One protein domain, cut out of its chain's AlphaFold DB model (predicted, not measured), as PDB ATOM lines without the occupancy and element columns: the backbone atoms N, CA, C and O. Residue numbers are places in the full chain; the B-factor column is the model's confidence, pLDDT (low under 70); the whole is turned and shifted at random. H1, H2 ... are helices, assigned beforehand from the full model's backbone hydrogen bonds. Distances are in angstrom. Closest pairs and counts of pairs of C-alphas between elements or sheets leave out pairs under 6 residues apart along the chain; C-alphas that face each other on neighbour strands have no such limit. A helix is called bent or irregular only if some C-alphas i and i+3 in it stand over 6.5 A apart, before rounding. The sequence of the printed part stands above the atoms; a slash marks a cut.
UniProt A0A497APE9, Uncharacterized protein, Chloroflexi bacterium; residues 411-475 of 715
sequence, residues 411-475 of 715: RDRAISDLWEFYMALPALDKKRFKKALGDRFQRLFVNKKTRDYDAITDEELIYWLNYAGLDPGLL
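This is residues 411 to 475 of the 715 residues of an uncharacterized protein of Chloroflexi bacterium (UniProt A0A497APE9). Two helices, H1 and H4, pack side by side and run the same way, and two further helices, H2 and H3, make a V beside them: H2 follows the end of H1 and folds back, and H3 stands over one side of the pair, near both but a little off them. A long link, residues 447 to 457, runs back from H3 to the start of H4, and after H4 the last residues, 468 to 475, fold back toward the place where H1 begins. The printed part has 65 residues with four named helices, in the order H1, H2, H3, H4, and no named strand; the class is all helix. The whole is compact, with a radius of gyration of the C-alphas of 10.9 A, and its C-alphas span 30 by 24 by 17 A.

H1 is residues 411 to 424, the longest helix, 20.0 A from first to last C-alpha; it begins at C-alpha 411, (235.298, 158.047, 131.528). H2 is residues 427 to 436, 14.4 A long, and begins at C-alpha 427, (260.698, 163.327, 134.489). H3 is residues 438 to 446, 11.1 A long; it is neither bent nor irregular, but only just: C-alphas 443 and 446 are 6.1 A apart. H4 is residues 458 to 467, 14.3 A long, and ends at C-alpha 467, (248.609, 160.243, 122.335).

H1 and H4 touch, with Leu 418 and Leu 465 as their closest C-alphas, 6.2 A apart. Their lines stand at a shallow tilt of 31 degrees, and they run the same way. H1 and H2 are close but not clearly touching; their closest C-alphas, those of Tyr 422 and Lys 430, are 6.7 A apart, and they run opposite ways at a steep tilt of 46 degrees. H2 and H3 are also close but not clearly touching; their closest C-alphas, those of Lys 434 and Gln 442, are 6.1 A apart, and they run opposite ways at a steep tilt of 57 degrees. H1 and H3 are near each other, with 6 pairs of C-alphas within 10 A. H3 and H4 are near each other, with 5 such pairs, the closest at 8.3 A. H2 and H4 are apart. In H1, H2, H3 and H4 every O i to N i+4 pair is within hydrogen-bond range.

The two C-alphas farthest apart, those of Lys 449 and Gly 473, are 30.3 A apart, while those of Arg 411 and Leu 475, the first and last printed, are 7.3 A apart. The printed part has no cut. The links from H1 to H2 and from H2 to H3 are tight, with 2 residues and 1 residue; the link from H3 to H4, 11 residues, is long. The mean pLDDT of the printed part is 90.7, and residues 472 to 475 are under 70.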
ATOM      1  N   ARG A 411     234.581 156.772 131.437       86.00
ATOM      2  CA  ARG A 411     235.298 158.047 131.528       86.00
ATOM      3  C   ARG A 411     236.251 158.122 132.726       86.00
ATOM      4  O   ARG A 411     237.416 158.473 132.555       86.00
ATOM      5  N   ASP A 412     235.806 157.754 133.929       83.00
ATOM      6  CA  ASP A 412     236.678 157.751 135.116       83.00
ATOM      7  C   ASP A 412     237.834 156.757 134.971       83.00
ATOM      8  O   ASP A 412     238.949 157.021 135.422       83.00
ATOM      9  N   ARG A 413     237.580 155.617 134.319       83.94
ATOM     10  CA  ARG A 413     238.608 154.622 134.009       83.94
ATOM     11  C   ARG A 413     239.636 155.200 133.043       83.94
ATOM     12  O   ARG A 413     240.819 155.151 133.347       83.94
ATOM     13  N   ALA A 414     239.197 155.831 131.957       87.25
ATOM     14  CA  ALA A 414     240.071 156.535 131.018       87.25
ATOM     15  C   ALA A 414     240.944 157.603 131.705       87.25
ATOM     16  O   ALA A 414     242.152 157.671 131.475       87.25
ATOM     17  N   ILE A 415     240.361 158.399 132.605       91.12
ATOM     18  CA  ILE A 415     241.098 159.389 133.401       91.12
ATOM     19  C   ILE A 415     242.123 158.710 134.313       91.12
ATOM     20  O   ILE A 415     243.271 159.150 134.380       91.12
ATOM     21  N   SER A 416     241.729 157.639 135.004       87.75
ATOM     22  CA  SER A 416     242.628 156.866 135.866       87.75
ATOM     23  C   SER A 416     243.798 156.287 135.068       87.75
ATOM     24  O   SER A 416     244.940 156.390 135.503       87.75
ATOM     25  N   ASP A 417     243.532 155.735 133.888       87.75
ATOM     26  CA  ASP A 417     244.520 155.079 133.031       87.75
ATOM     27  C   ASP A 417     245.528 156.087 132.479       87.75
ATOM     28  O   ASP A 417     246.741 155.876 132.560       87.75
ATOM     29  N   LEU A 418     245.037 157.232 132.001       93.44
ATOM     30  CA  LEU A 418     245.878 158.332 131.543       93.44
ATOM     31  C   LEU A 418     246.722 158.915 132.688       93.44
ATOM     32  O   LEU A 418     247.879 159.283 132.480       93.44
ATOM     33  N   TRP A 419     246.175 158.979 133.906       94.19
ATOM     34  CA  TRP A 419     246.905 159.438 135.087       94.19
ATOM     35  C   TRP A 419     248.006 158.458 135.492       94.19
ATOM     36  O   TRP A 419     249.139 158.880 135.719       94.19
ATOM     37  N   GLU A 420     247.701 157.161 135.546       86.50
ATOM     38  CA  GLU A 420     248.674 156.104 135.837       86.50
ATOM     39  C   GLU A 420     249.810 156.101 134.804       86.50
ATOM     40  O   GLU A 420     250.982 156.131 135.187       86.50
ATOM     41  N   PHE A 421     249.478 156.168 133.508       93.12
ATOM     42  CA  PHE A 421     250.458 156.294 132.430       93.12
ATOM     43  C   PHE A 421     251.336 157.531 132.616       93.12
ATOM     44  O   PHE A 421     252.564 157.434 132.644       93.12
ATOM     45  N   TYR A 422     250.714 158.699 132.813       95.06
ATOM     46  CA  TYR A 422     251.438 159.946 133.012       95.06
ATOM     47  C   TYR A 422     252.390 159.863 134.207       95.06
ATOM     48  O   TYR A 422     253.523 160.333 134.124       95.06
ATOM     49  N   MET A 423     251.958 159.263 135.319       91.94
ATOM     50  CA  MET A 423     252.764 159.137 136.532       91.94
ATOM     51  C   MET A 423     253.916 158.140 136.386       91.94
ATOM     52  O   MET A 423     254.958 158.369 137.007       91.94
ATOM     53  N   ALA A 424     253.778 157.125 135.534       88.88
ATOM     54  CA  ALA A 424     254.836 156.171 135.215       88.88
ATOM     55  C   ALA A 424     255.951 156.761 134.328       88.88
ATOM     56  O   ALA A 424     257.067 156.244 134.326       88.88
ATOM     57  N   LEU A 425     255.688 157.857 133.606       90.06
ATOM     58  CA  LEU A 425     256.694 158.488 132.747       90.06
ATOM     59  C   LEU A 425     257.891 159.046 133.554       90.06
ATOM     60  O   LEU A 425     257.697 159.704 134.591       90.06
ATOM     61  N   PRO A 426     259.133 158.896 133.048       92.69
ATOM     62  CA  PRO A 426     260.298 159.615 133.554       92.69
ATOM     63  C   PRO A 426     260.102 161.138 133.533       92.69
ATOM     64  O   PRO A 426     259.310 161.679 132.759       92.69
ATOM     65  N   ALA A 427     260.859 161.872 134.355       93.62
ATOM     66  CA  ALA A 427     260.698 163.327 134.489       93.62
ATOM     67  C   ALA A 427     260.840 164.089 133.154       93.62
ATOM     68  O   ALA A 427     260.090 165.037 132.896       93.62
ATOM     69  N   LEU A 428     261.769 163.660 132.291       94.81
ATOM     70  CA  LEU A 428     261.971 164.246 130.964       94.81
ATOM     71  C   LEU A 428     260.760 164.011 130.051       94.81
ATOM     72  O   LEU A 428     260.281 164.949 129.409       94.81
ATOM     73  N   ASP A 429     260.220 162.794 130.049       93.62
ATOM     74  CA  ASP A 429     259.077 162.430 129.215       93.62
ATOM     75  C   ASP A 429     257.789 163.078 129.716       93.62
ATOM     76  O   ASP A 429     257.030 163.601 128.909       93.62
ATOM     77  N   LYS A 430     257.598 163.228 131.035       95.56
ATOM     78  CA  LYS A 430     256.507 164.046 131.598       95.56
ATOM     79  C   LYS A 430     256.537 165.483 131.084       95.56
ATOM     80  O   LYS A 430     255.477 166.074 130.868       95.56
ATOM     81  N   LYS A 431     257.726 166.082 130.929       96.25
ATOM     82  CA  LYS A 431     257.881 167.446 130.388       96.25
ATOM     83  C   LYS A 431     257.519 167.491 128.902       96.25
ATOM     84  O   LYS A 431     256.807 168.406 128.493       96.25
ATOM     85  N   ARG A 432     257.963 166.504 128.115       94.50
ATOM     86  CA  ARG A 432     257.619 166.373 126.687       94.50
ATOM     87  C   ARG A 432     256.120 166.145 126.486       94.50
ATOM     88  O   ARG A 432     255.507 166.876 125.718       94.50
ATOM     89  N   PHE A 433     255.530 165.232 127.250       95.00
ATOM     90  CA  PHE A 433     254.109 164.892 127.219       95.00
ATOM     91  C   PHE A 433     253.225 166.103 127.552       95.00
ATOM     92  O   PHE A 433     252.315 166.440 126.801       95.00
ATOM     93  N   LYS A 434     253.565 166.846 128.619       97.62
ATOM     94  CA  LYS A 434     252.890 168.108 128.979       97.62
ATOM     95  C   LYS A 434     252.981 169.178 127.892       97.62
ATOM     96  O   LYS A 434     252.028 169.925 127.702       97.62
ATOM     97  N   LYS A 435     254.132 169.282 127.220       96.44
ATOM     98  CA  LYS A 435     254.325 170.232 126.119       96.44
ATOM     99  C   LYS A 435     253.495 169.832 124.896       96.44
ATOM    100  O   LYS A 435     252.923 170.707 124.263       96.44
ATOM    101  N   ALA A 436     253.429 168.540 124.584       95.94
ATOM    102  CA  ALA A 436     252.708 168.034 123.423       95.94
ATOM    103  C   ALA A 436     251.184 168.150 123.558       95.94
ATOM    104  O   ALA A 436     250.528 168.557 122.608       95.94
ATOM    105  N   LEU A 437     250.630 167.856 124.739       96.12
ATOM    106  CA  LEU A 437     249.184 167.950 124.989       96.12
ATOM    107  C   LEU A 437     248.691 169.366 125.338       96.12
ATOM    108  O   LEU A 437     247.489 169.592 125.483       96.12
ATOM    109  N   GLY A 438     249.608 170.326 125.477       96.69
ATOM    110  CA  GLY A 438     249.299 171.740 125.674       96.69
ATOM    111  C   GLY A 438     248.808 172.128 127.074       96.69
ATOM    112  O   GLY A 438     248.769 171.338 128.024       96.69
ATOM    113  N   ASP A 439     248.440 173.404 127.207       97.31
ATOM    114  CA  ASP A 439     248.135 174.034 128.498       97.31
ATOM    115  C   ASP A 439     246.842 173.519 129.134       97.31
ATOM    116  O   ASP A 439     246.741 173.467 130.362       97.31
ATOM    117  N   ARG A 440     245.858 173.092 128.328       96.25
ATOM    118  CA  ARG A 440     244.611 172.508 128.850       96.25
ATOM    119  C   ARG A 440     244.881 171.216 129.613       96.25
ATOM    120  O   ARG A 440     244.411 171.104 130.741       96.25
ATOM    121  N   PHE A 441     245.705 170.310 129.083       97.38
ATOM    122  CA  PHE A 441     246.122 169.104 129.808       97.38
ATOM    123  C   PHE A 441     246.861 169.456 131.106       97.38
ATOM    124  O   PHE A 441     246.565 168.925 132.176       97.38
ATOM    125  N   GLN A 442     247.791 170.413 131.060       97.25
ATOM    126  CA  GLN A 442     248.516 170.832 132.262       97.25
ATOM    127  C   GLN A 442     247.589 171.415 133.333       97.25
ATOM    128  O   GLN A 442     247.730 171.074 134.508       97.25
ATOM    129  N   ARG A 443     246.642 172.270 132.938       97.06
ATOM    130  CA  ARG A 443     245.713 172.948 133.844       97.06
ATOM    131  C   ARG A 443     244.643 172.002 134.381       97.06
ATOM    132  O   ARG A 443     244.502 171.918 135.596       97.06
ATOM    133  N   LEU A 444     243.923 171.312 133.497       96.12
ATOM    134  CA  LEU A 444     242.747 170.503 133.833       96.12
ATOM    135  C   LEU A 444     243.104 169.100 134.329       96.12
ATOM    136  O   LEU A 444     242.358 168.548 135.129       96.12
ATOM    137  N   PHE A 445     244.237 168.531 133.902       96.12
ATOM    138  CA  PHE A 445     244.619 167.160 134.254       96.12
ATOM    139  C   PHE A 445     245.738 167.109 135.301       96.12
ATOM    140  O   PHE A 445     245.586 166.450 136.326       96.12
ATOM    141  N   VAL A 446     246.855 167.818 135.085       95.88
ATOM    142  CA  VAL A 446     248.078 167.659 135.904       95.88
ATOM    143  C   VAL A 446     248.106 168.531 137.162       95.88
ATOM    144  O   VAL A 446     248.513 168.076 138.234       95.88
ATOM    145  N   ASN A 447     247.744 169.806 137.051       93.75
ATOM    146  CA  ASN A 447     247.960 170.782 138.113       93.75
ATOM    147  C   ASN A 447     246.947 170.617 139.250       93.75
ATOM    148  O   ASN A 447     245.793 171.000 139.122       93.75
ATOM    149  N   LYS A 448     247.414 170.166 140.419       91.38
ATOM    150  CA  LYS A 448     246.592 169.935 141.618       91.38
ATOM    151  C   LYS A 448     245.667 171.104 142.008       91.38
ATOM    152  O   LYS A 448     244.620 170.840 142.585       91.38
ATOM    153  N   LYS A 449     246.038 172.365 141.737       91.31
ATOM    154  CA  LYS A 449     245.226 173.548 142.093       91.31
ATOM    155  C   LYS A 449     244.107 173.851 141.095       91.31
ATOM    156  O   LYS A 449     243.132 174.479 141.479       91.31
ATOM    157  N   THR A 450     244.272 173.460 139.835       93.44
ATOM    158  CA  THR A 450     243.347 173.793 138.736       93.44
ATOM    159  C   THR A 450     242.742 172.561 138.070       93.44
ATOM    160  O   THR A 450     242.037 172.698 137.075       93.44
ATOM    161  N   ARG A 451     243.063 171.367 138.582       93.12
ATOM    162  CA  ARG A 451     242.621 170.086 138.047       93.12
ATOM    163  C   ARG A 451     241.111 169.976 138.174       93.12
ATOM    164  O   ARG A 451     240.592 169.981 139.289       93.12
ATOM    165  N   ASP A 452     240.454 169.830 137.036       93.44
ATOM    166  CA  ASP A 452     239.011 169.706 136.904       93.44
ATOM    167  C   ASP A 452     238.740 168.679 135.807       93.44
ATOM    168  O   ASP A 452     238.923 168.936 134.616       93.44
ATOM    169  N   TYR A 453     238.384 167.476 136.247       92.81
ATOM    170  CA  TYR A 453     238.176 166.341 135.366       92.81
ATOM    171  C   TYR A 453     236.863 166.417 134.591       92.81
ATOM    172  O   TYR A 453     236.738 165.762 133.558       92.81
ATOM    173  N   ASP A 454     235.907 167.208 135.062       87.19
ATOM    174  CA  ASP A 454     234.588 167.326 134.446       87.19
ATOM    175  C   ASP A 454     234.605 168.383 133.331       87.19
ATOM    176  O   ASP A 454     233.843 168.291 132.374       87.19
ATOM    177  N   ALA A 455     235.561 169.319 133.380       92.81
ATOM    178  CA  ALA A 455     235.815 170.295 132.318       92.81
ATOM    179  C   ALA A 455     236.545 169.732 131.078       92.81
ATOM    180  O   ALA A 455     236.644 170.424 130.061       92.81
ATOM    181  N   ILE A 456     237.102 168.518 131.155       93.69
ATOM    182  CA  ILE A 456     237.750 167.849 130.014       93.69
ATOM    183  C   ILE A 456     236.640 167.309 129.109       93.69
ATOM    184  O   ILE A 456     235.775 166.597 129.601       93.69
ATOM    185  N   THR A 457     236.620 167.574 127.808       92.94
ATOM    186  CA  THR A 457     235.583 166.939 126.971       92.94
ATOM    187  C   THR A 457     235.901 165.467 126.709       92.94
ATOM    188  O   THR A 457     237.007 164.980 126.955       92.94
ATOM    189  N   ASP A 458     234.908 164.720 126.249       89.00
ATOM    190  CA  ASP A 458     235.068 163.322 125.865       89.00
ATOM    191  C   ASP A 458     236.077 163.163 124.707       89.00
ATOM    192  O   ASP A 458     236.941 162.283 124.732       89.00
ATOM    193  N   GLU A 459     236.057 164.089 123.746       88.31
ATOM    194  CA  GLU A 459     236.987 164.150 122.615       88.31
ATOM    195  C   GLU A 459     238.421 164.455 123.061       88.31
ATOM    196  O   GLU A 459     239.367 163.825 122.583       88.31
ATOM    197  N   GLU A 460     238.596 165.392 123.999       95.06
ATOM    198  CA  GLU A 460     239.912 165.724 124.554       95.06
ATOM    199  C   GLU A 460     240.531 164.526 125.268       95.06
ATOM    200  O   GLU A 460     241.707 164.216 125.067       95.06
ATOM    201  N   LEU A 461     239.730 163.822 126.071       94.50
ATOM    202  CA  LEU A 461     240.185 162.641 126.790       94.50
ATOM    203  C   LEU A 461     240.600 161.525 125.821       94.50
ATOM    204  O   LEU A 461     241.659 160.927 126.009       94.50
ATOM    205  N   ILE A 462     239.826 161.287 124.755       89.56
ATOM    206  CA  ILE A 462     240.182 160.325 123.697       89.56
ATOM    207  C   ILE A 462     241.477 160.734 122.994       89.56
ATOM    208  O   ILE A 462     242.345 159.890 122.764       89.56
ATOM    209  N   TYR A 463     241.635 162.016 122.656       92.56
ATOM    210  CA  TYR A 463     242.859 162.519 122.037       92.56
ATOM    211  C   TYR A 463     244.080 162.274 122.935       92.56
ATOM    212  O   TYR A 463     245.101 161.764 122.467       92.56
ATOM    213  N   TRP A 464     243.971 162.555 124.236       96.62
ATOM    214  CA  TRP A 464     245.064 162.340 125.186       96.62
ATOM    215  C   TRP A 464     245.390 160.860 125.403       96.62
ATOM    216  O   TRP A 464     246.568 160.511 125.487       96.62
ATOM    217  N   LEU A 465     244.378 159.989 125.450       93.25
ATOM    218  CA  LEU A 465     244.565 158.537 125.514       93.25
ATOM    219  C   LEU A 465     245.295 158.002 124.277       93.25
ATOM    220  O   LEU A 465     246.287 157.286 124.417       93.25
ATOM    221  N   ASN A 466     244.869 158.411 123.079       91.12
ATOM    222  CA  ASN A 466     245.523 158.022 121.827       91.12
ATOM    223  C   ASN A 466     246.981 158.493 121.788       91.12
ATOM    224  O   ASN A 466     247.866 157.737 121.390       91.12
ATOM    225  N   TYR A 467     247.248 159.719 122.246       93.50
ATOM    226  CA  TYR A 467     248.609 160.243 122.335       93.50
ATOM    227  C   TYR A 467     249.477 159.461 123.341       93.50
ATOM    228  O   TYR A 467     250.678 159.305 123.132       93.50
ATOM    229  N   ALA A 468     248.876 158.933 124.413       92.62
ATOM    230  CA  ALA A 468     249.533 158.043 125.371       92.62
ATOM    231  C   ALA A 468     249.747 156.607 124.850       92.62
ATOM    232  O   ALA A 468     250.406 155.815 125.523       92.62
ATOM    233  N   GLY A 469     249.191 156.246 123.688       91.62
ATOM    234  CA  GLY A 469     249.166 154.860 123.211       91.62
ATOM    235  C   GLY A 469     248.271 153.946 124.057       91.62
ATOM    236  O   GLY A 469     248.473 152.732 124.070       91.62
ATOM    237  N   LEU A 470     247.312 154.517 124.791       88.38
ATOM    238  CA  LEU A 470     246.312 153.778 125.556       88.38
ATOM    239  C   LEU A 470     245.093 153.513 124.668       88.38
ATOM    240  O   LEU A 470     244.665 154.399 123.933       88.38
ATOM    241  N   ASP A 471     244.531 152.304 124.742       80.88
ATOM    242  CA  ASP A 471     243.378 151.916 123.924       80.88
ATOM    243  C   ASP A 471     242.100 152.660 124.371       80.88
ATOM    244  O   ASP A 471     241.610 152.426 125.483       80.88
ATOM    245  N   PRO A 472     241.512 153.533 123.528       68.50
ATOM    246  CA  PRO A 472     240.244 154.192 123.832       68.50
ATOM    247  C   PRO A 472     239.038 153.240 123.743       68.50
ATOM    248  O   PRO A 472     237.936 153.635 124.120       68.50
ATOM    249  N   GLY A 473     239.214 151.996 123.271       60.03
ATOM    250  CA  GLY A 473     238.176 150.965 123.119       60.03
ATOM    251  C   GLY A 473     237.411 150.614 124.403       60.03
ATOM    252  O   GLY A 473     236.361 149.979 124.349       60.03
ATOM    253  N   LEU A 474     237.874 151.103 125.557       58.09
ATOM    254  CA  LEU A 474     237.150 151.087 126.832       58.09
ATOM    255  C   LEU A 474     235.924 152.017 126.877       58.09
ATOM    256  O   LEU A 474     235.210 152.013 127.881       58.09
ATOM    257  N   LEU A 475     235.653 152.776 125.811       63.50
ATOM    258  CA  LEU A 475     234.562 153.744 125.722       63.50
ATOM    259  C   LEU A 475     233.604 153.447 124.537       63.50
ATOM    260  O   LEU A 475     233.525 154.256 123.613       63.50
TER     261      LEU A 475